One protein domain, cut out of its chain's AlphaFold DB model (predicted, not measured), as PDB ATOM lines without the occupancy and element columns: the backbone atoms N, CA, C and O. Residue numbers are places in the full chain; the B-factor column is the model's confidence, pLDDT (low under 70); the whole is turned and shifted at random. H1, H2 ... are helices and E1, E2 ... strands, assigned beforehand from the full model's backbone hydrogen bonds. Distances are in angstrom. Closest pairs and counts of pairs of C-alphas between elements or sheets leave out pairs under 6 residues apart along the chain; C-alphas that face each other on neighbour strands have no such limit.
ATOM      1  N   LYS A   5      66.976  26.709  -1.922       84.75
ATOM      2  CA  LYS A   5      66.955  28.129  -2.261       84.75
ATOM      3  C   LYS A   5      65.547  28.632  -2.593       84.75
ATOM      4  O   LYS A   5      65.188  29.744  -2.204       84.75
ATOM      5  N   THR A   6      64.731  27.819  -3.262       88.12
ATOM      6  CA  THR A   6      63.344  28.161  -3.612       88.12
ATOM      7  C   THR A   6      62.461  28.217  -2.366       88.12
ATOM      8  O   THR A   6      61.659  29.137  -2.214       88.12
ATOM      9  N   THR A   7      62.660  27.280  -1.438       88.12
ATOM     10  CA  THR A   7      61.920  27.227  -0.168       88.12
ATOM     11  C   THR A   7      62.233  28.434   0.717       88.12
ATOM     12  O   THR A   7      61.316  29.059   1.248       88.12
ATOM     13  N   ILE A   8      63.510  28.814   0.829       90.38
ATOM     14  CA  ILE A   8      63.927  29.995   1.600       90.38
ATOM     15  C   ILE A   8      63.332  31.271   0.996       90.38
ATOM     16  O   ILE A   8      62.831  32.119   1.732       90.38
ATOM     17  N   PHE A   9      63.338  31.401  -0.333       89.25
ATOM     18  CA  PHE A   9      62.777  32.572  -1.005       89.25
ATOM     19  C   PHE A   9      61.273  32.729  -0.739       89.25
ATOM     20  O   PHE A   9      60.816  33.816  -0.386       89.25
ATOM     21  N   LEU A  10      60.512  31.636  -0.840       87.50
ATOM     22  CA  LEU A  10      59.078  31.630  -0.539       87.50
ATOM     23  C   LEU A  10      58.798  31.967   0.927       87.50
ATOM     24  O   LEU A  10      57.892  32.750   1.213       87.50
ATOM     25  N   LEU A  11      59.594  31.425   1.850       86.56
ATOM     26  CA  LEU A  11      59.455  31.702   3.275       86.56
ATOM     27  C   LEU A  11      59.696  33.190   3.566       86.56
ATOM     28  O   LEU A  11      58.836  33.853   4.138       86.56
ATOM     29  N   VAL A  12      60.820  33.740   3.101       87.81
ATOM     30  CA  VAL A  12      61.173  35.156   3.292       87.81
ATOM     31  C   VAL A  12      60.132  36.080   2.662       87.81
ATOM     32  O   VAL A  12      59.727  37.055   3.292       87.81
ATOM     33  N   SER A  13      59.646  35.756   1.461       83.75
ATOM     34  CA  SER A  13      58.581  36.519   0.807       83.75
ATOM     35  C   SER A  13      57.292  36.503   1.636       83.75
ATOM     36  O   SER A  13      56.715  37.556   1.889       83.75
ATOM     37  N   SER A  14      56.895  35.341   2.158       81.12
ATOM     38  CA  SER A  14      55.701  35.204   3.000       81.12
ATOM     39  C   SER A  14      55.807  36.014   4.297       81.12
ATOM     40  O   SER A  14      54.850  36.685   4.685       81.12
ATOM     41  N   LEU A  15      56.978  36.006   4.948       80.19
ATOM     42  CA  LEU A  15      57.225  36.808   6.151       80.19
ATOM     43  C   LEU A  15      57.238  38.314   5.858       80.19
ATOM     44  O   LEU A  15      56.705  39.084   6.654       80.19
ATOM     45  N   LEU A  16      57.813  38.740   4.729       79.94
ATOM     46  CA  LEU A  16      57.794  40.142   4.299       79.94
ATOM     47  C   LEU A  16      56.361  40.626   4.055       79.94
ATOM     48  O   LEU A  16      55.992  41.695   4.537       79.94
ATOM     49  N   LEU A  17      55.533  39.824   3.378       74.81
ATOM     50  CA  LEU A  17      54.120  40.147   3.179       74.81
ATOM     51  C   LEU A  17      53.368  40.221   4.518       74.81
ATOM     52  O   LEU A  17      52.629  41.176   4.739       74.81
ATOM     53  N   ALA A  18      53.587  39.277   5.435       71.94
ATOM     54  CA  ALA A  18      52.941  39.300   6.750       71.94
ATOM     55  C   ALA A  18      53.381  40.503   7.610       71.94
ATOM     56  O   ALA A  18      52.554  41.118   8.281       71.94
ATOM     57  N   GLY A  19      54.666  40.871   7.566       64.19
ATOM     58  CA  GLY A  19      55.220  42.011   8.301       64.19
ATOM     59  C   GLY A  19      54.781  43.371   7.749       64.19
ATOM     60  O   GLY A  19      54.530  44.296   8.523       64.19
ATOM     61  N   CYS A  20      54.623  43.494   6.428       62.38
ATOM     62  CA  CYS A  20      54.065  44.693   5.795       62.38
ATOM     63  C   CYS A  20      52.568  44.874   6.090       62.38
ATOM     64  O   CYS A  20      52.092  46.007   6.127       62.38
ATOM     65  N   VAL A  21      51.840  43.786   6.361       60.34
ATOM     66  CA  VAL A  21      50.432  43.805   6.797       60.34
ATOM     67  C   VAL A  21      50.349  43.744   8.329       60.34
ATOM     68  O   VAL A  21      49.459  43.122   8.904       60.34
ATOM     69  N   SER A  22      51.273  44.408   9.035       58.59
ATOM     70  CA  SER A  22      51.062  44.708  10.450       58.59
ATOM     71  C   SER A  22      49.880  45.673  10.547       58.59
ATOM     72  O   SER A  22      50.007  46.889  10.387       58.59
ATOM     73  N   GLN A  23      48.695  45.092  10.721       60.06
ATOM     74  CA  GLN A  23      47.448  45.797  10.934       60.06
ATOM     75  C   GLN A  23      47.635  46.666  12.179       60.06
ATOM     76  O   GLN A  23      47.663  46.163  13.303       60.06
ATOM     77  N   ARG A  24      47.843  47.973  11.980       61.06
ATOM     78  CA  ARG A  24      47.974  48.936  13.076       61.06
ATOM     79  C   ARG A  24      46.660  48.942  13.842       61.06
ATOM     80  O   ARG A  24      45.689  49.568  13.426       61.06
ATOM     81  N   TYR A  25      46.626  48.200  14.941       58.94
ATOM     82  CA  TYR A  25      45.454  48.094  15.791       58.94
ATOM     83  C   TYR A  25      45.332  49.383  16.607       58.94
ATOM     84  O   TYR A  25      45.858  49.498  17.712       58.94
ATOM     85  N   VAL A  26      44.689  50.395  16.027       67.00
ATOM     86  CA  VAL A  26      44.354  51.631  16.736       67.00
ATOM     87  C   VAL A  26      43.093  51.353  17.548       67.00
ATOM     88  O   VAL A  26      41.992  51.246  17.010       67.00
ATOM     89  N   GLY A  27      43.261  51.156  18.853       67.31
ATOM     90  CA  GLY A  27      42.138  51.050  19.775       67.31
ATOM     91  C   GLY A  27      41.490  52.418  19.977       67.31
ATOM     92  O   GLY A  27      42.178  53.383  20.289       67.31
ATOM     93  N   VAL A  28      40.169  52.495  19.829       71.94
ATOM     94  CA  VAL A  28      39.370  53.644  20.275       71.94
ATOM     95  C   VAL A  28      38.713  53.299  21.609       71.94
ATOM     96  O   VAL A  28      38.177  52.200  21.772       71.94
ATOM     97  N   GLN A  29      38.774  54.216  22.572       78.19
ATOM     98  CA  GLN A  29      38.061  54.081  23.840       78.19
ATOM     99  C   GLN A  29      36.683  54.724  23.693       78.19
ATOM    100  O   GLN A  29      36.583  55.900  23.353       78.19
ATOM    101  N   ILE A  30      35.627  53.946  23.929       76.12
ATOM    102  CA  ILE A  30      34.245  54.423  23.875       76.12
ATOM    103  C   ILE A  30      33.640  54.241  25.263       76.12
ATOM    104  O   ILE A  30      33.700  53.151  25.834       76.12
ATOM    105  N   THR A  31      33.067  55.309  25.806       80.62
ATOM    106  CA  THR A  31      32.432  55.322  27.125       80.62
ATOM    107  C   THR A  31      30.998  55.806  26.967       80.62
ATOM    108  O   THR A  31      30.770  56.882  26.422       80.62
ATOM    109  N   SER A  32      30.037  55.002  27.424       74.12
ATOM    110  CA  SER A  32      28.604  55.309  27.416       74.12
ATOM    111  C   SER A  32      28.013  54.991  28.786       74.12
ATOM    112  O   SER A  32      28.363  53.973  29.383       74.12
ATOM    113  N   THR A  33      27.124  55.851  29.275       80.88
ATOM    114  CA  THR A  33      26.325  55.618  30.492       80.88
ATOM    115  C   THR A  33      25.063  54.798  30.218       80.88
ATOM    116  O   THR A  33      24.425  54.323  31.151       80.88
ATOM    117  N   GLU A  34      24.703  54.624  28.945       82.00
ATOM    118  CA  GLU A  34      23.510  53.919  28.474       82.00
ATOM    119  C   GLU A  34      23.879  52.570  27.833       82.00
ATOM    120  O   GLU A  34      24.987  52.441  27.287       82.00
ATOM    121  N   PRO A  35      22.973  51.570  27.857       76.44
ATOM    122  CA  PRO A  35      23.194  50.287  27.199       76.44
ATOM    123  C   PRO A  35      23.440  50.483  25.696       76.44
ATOM    124  O   PRO A  35      22.582  50.955  24.948       76.44
ATOM    125  N   MET A  36      24.640  50.101  25.258       79.31
ATOM    126  CA  MET A  36      25.133  50.300  23.898       79.31
ATOM    127  C   MET A  36      25.573  48.961  23.296       79.31
ATOM    128  O   MET A  36      26.259  48.165  23.938       79.31
ATOM    129  N   SER A  37      25.183  48.718  22.048       80.44
ATOM    130  CA  SER A  37      25.683  47.617  21.227       80.44
ATOM    131  C   SER A  37      26.870  48.093  20.391       80.44
ATOM    132  O   SER A  37      26.836  49.183  19.815       80.44
ATOM    133  N   PHE A  38      27.915  47.267  20.311       81.81
ATOM    134  CA  PHE A  38      29.141  47.560  19.572       81.81
ATOM    135  C   PHE A  38      29.356  46.537  18.463       81.81
ATOM    136  O   PHE A  38      29.254  45.333  18.689       81.81
ATOM    137  N   THR A  39      29.704  47.005  17.268       82.06
ATOM    138  CA  THR A  39      30.102  46.148  16.145       82.06
ATOM    139  C   THR A  39      31.356  46.714  15.500       82.06
ATOM    140  O   THR A  39      31.424  47.901  15.190       82.06
ATOM    141  N   ARG A  40      32.365  45.866  15.296       77.38
ATOM    142  CA  ARG A  40      33.584  46.231  14.567       77.38
ATOM    143  C   ARG A  40      33.483  45.696  13.149       77.38
ATOM    144  O   ARG A  40      33.219  44.511  12.966       77.38
ATOM    145  N   VAL A  41      33.705  46.558  12.168       81.88
ATOM    146  CA  VAL A  41      33.671  46.217  10.744       81.88
ATOM    147  C   VAL A  41      34.898  46.776  10.043       81.88
ATOM    148  O   VAL A  41      35.409  47.835  10.397       81.88
ATOM    149  N   LEU A  42      35.386  46.037   9.050       81.31
ATOM    150  CA  LEU A  42      36.435  46.485   8.141       81.31
ATOM    151  C   LEU A  42      35.764  47.065   6.896       81.31
ATOM    152  O   LEU A  42      35.056  46.342   6.197       81.31
ATOM    153  N   VAL A  43      35.975  48.352   6.633       77.69
ATOM    154  CA  VAL A  43      35.456  49.058   5.452       77.69
ATOM    155  C   VAL A  43      36.647  49.624   4.694       77.69
ATOM    156  O   VAL A  43      37.403  50.406   5.260       77.69
ATOM    157  N   ASP A  44      36.856  49.186   3.452       82.12
ATOM    158  CA  ASP A  44      37.978  49.615   2.599       82.12
ATOM    159  C   ASP A  44      39.360  49.511   3.280       82.12
ATOM    160  O   ASP A  44      40.238  50.354   3.116       82.12
ATOM    161  N   GLY A  45      39.550  48.472   4.102       76.25
ATOM    162  CA  GLY A  45      40.778  48.259   4.877       76.25
ATOM    163  C   GLY A  45      40.893  49.107   6.151       76.25
ATOM    164  O   GLY A  45      41.851  48.934   6.905       76.25
ATOM    165  N   ASN A  46      39.917  49.970   6.438       77.06
ATOM    166  CA  ASN A  46      39.829  50.742   7.672       77.06
ATOM    167  C   ASN A  46      38.992  50.007   8.731       77.06
ATOM    168  O   ASN A  46      37.908  49.497   8.444       77.06
ATOM    169  N   ALA A  47      39.481  49.967   9.970       79.44
ATOM    170  CA  ALA A  47      38.740  49.407  11.092       79.44
ATOM    171  C   ALA A  47      37.763  50.458  11.638       79.44
ATOM    172  O   ALA A  47      38.170  51.443  12.252       79.44
ATOM    173  N   VAL A  48      36.466  50.240  11.431       80.88
ATOM    174  CA  VAL A  48      35.392  51.134  11.877       80.88
ATOM    175  C   VAL A  48      34.625  50.470  13.018       80.88
ATOM    176  O   VAL A  48      34.253  49.297  12.945       80.88
ATOM    177  N   VAL A  49      34.378  51.221  14.093       81.56
ATOM    178  CA  VAL A  49      33.551  50.773  15.220       81.56
ATOM    179  C   VAL A  49      32.194  51.460  15.133       81.56
ATOM    180  O   VAL A  49      32.103  52.677  15.272       81.56
ATOM    181  N   ILE A  50      31.140  50.681  14.903       84.38
ATOM    182  CA  ILE A  50      29.757  51.154  14.885       84.38
ATOM    183  C   ILE A  50      29.163  50.938  16.275       84.38
ATOM    184  O   ILE A  50      29.215  49.836  16.826       84.38
ATOM    185  N   CYS A  51      28.595  52.005  16.828       83.81
ATOM    186  CA  CYS A  51      27.962  52.011  18.138       83.81
ATOM    187  C   CYS A  51      26.470  52.288  17.966       83.81
ATOM    188  O   CYS A  51      26.102  53.295  17.361       83.81
ATOM    189  N   LYS A  52      25.613  51.417  18.498       83.44
ATOM    190  CA  LYS A  52      24.162  51.616  18.510       83.44
ATOM    191  C   LYS A  52      23.685  51.764  19.948       83.44
ATOM    192  O   LYS A  52      23.879  50.862  20.756       83.44
ATOM    193  N   ILE A  53      23.039  52.885  20.239       82.25
ATOM    194  CA  ILE A  53      22.338  53.116  21.504       82.25
ATOM    195  C   ILE A  53      20.897  52.650  21.307       82.25
ATOM    196  O   ILE A  53      20.229  53.086  20.366       82.25
ATOM    197  N   ASP A  54      20.430  51.732  22.149       73.25
ATOM    198  CA  ASP A  54      19.041  51.274  22.110       73.25
ATOM    199  C   ASP A  54      18.184  52.302  22.859       73.25
ATOM    200  O   ASP A  54      17.966  52.208  24.064       73.25
TER     201      ASP A  54
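What this domain is: This is residues 5 to 54 of the 61 residues of an uncharacterized protein of Enterobacter ludwigii (UniProt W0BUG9). A lone helix, H1, sticks out as an arm at one end of a long, thin shape, and a two-stranded hairpin, E1 and E2, makes the other end. The link between them, residues 21 to 35, runs past the hairpin to its far end, where the chain folds back into E1. The printed part has 50 residues, with H1, E1 and E2 in that order, an antiparallel sheet and a mixed class. It is extended, with a radius of gyration of the C-alphas of 18.3 A and spans of 59 by 17 by 13 A.

How they stand to each other: H1, residues 5 to 20, has every O i to N i+4 pair within hydrogen-bond range. Residues 5 to 22, of which 5 to 20 belong to H1, stand free. E1, residues 36 to 43, and E2, residues 46 to 53, form an antiparallel hairpin at 158 degrees. N 37 and O 52 are 2.8 A apart, and N 46 and O 43 are 2.8 A apart, both within hydrogen-bond range. H1 and E2 are apart.

Where its parts are: H1 is 22.5 A long from C-alpha 5 at (66.955, 28.129, -2.261). E1 measures 21.2 A. E2 measures 22.4 A and ends with C-alpha 53 at (22.338, 53.116, 21.504).

The domain as a whole: The C-alphas of Lys 5 and Glu 34, the two farthest apart, are 59.1 A apart. The printed part has no cut. H1 to E1 is a long link of 15 residues, and E1 to E2 a tight one. Residues 19 to 27 have pLDDT under 70.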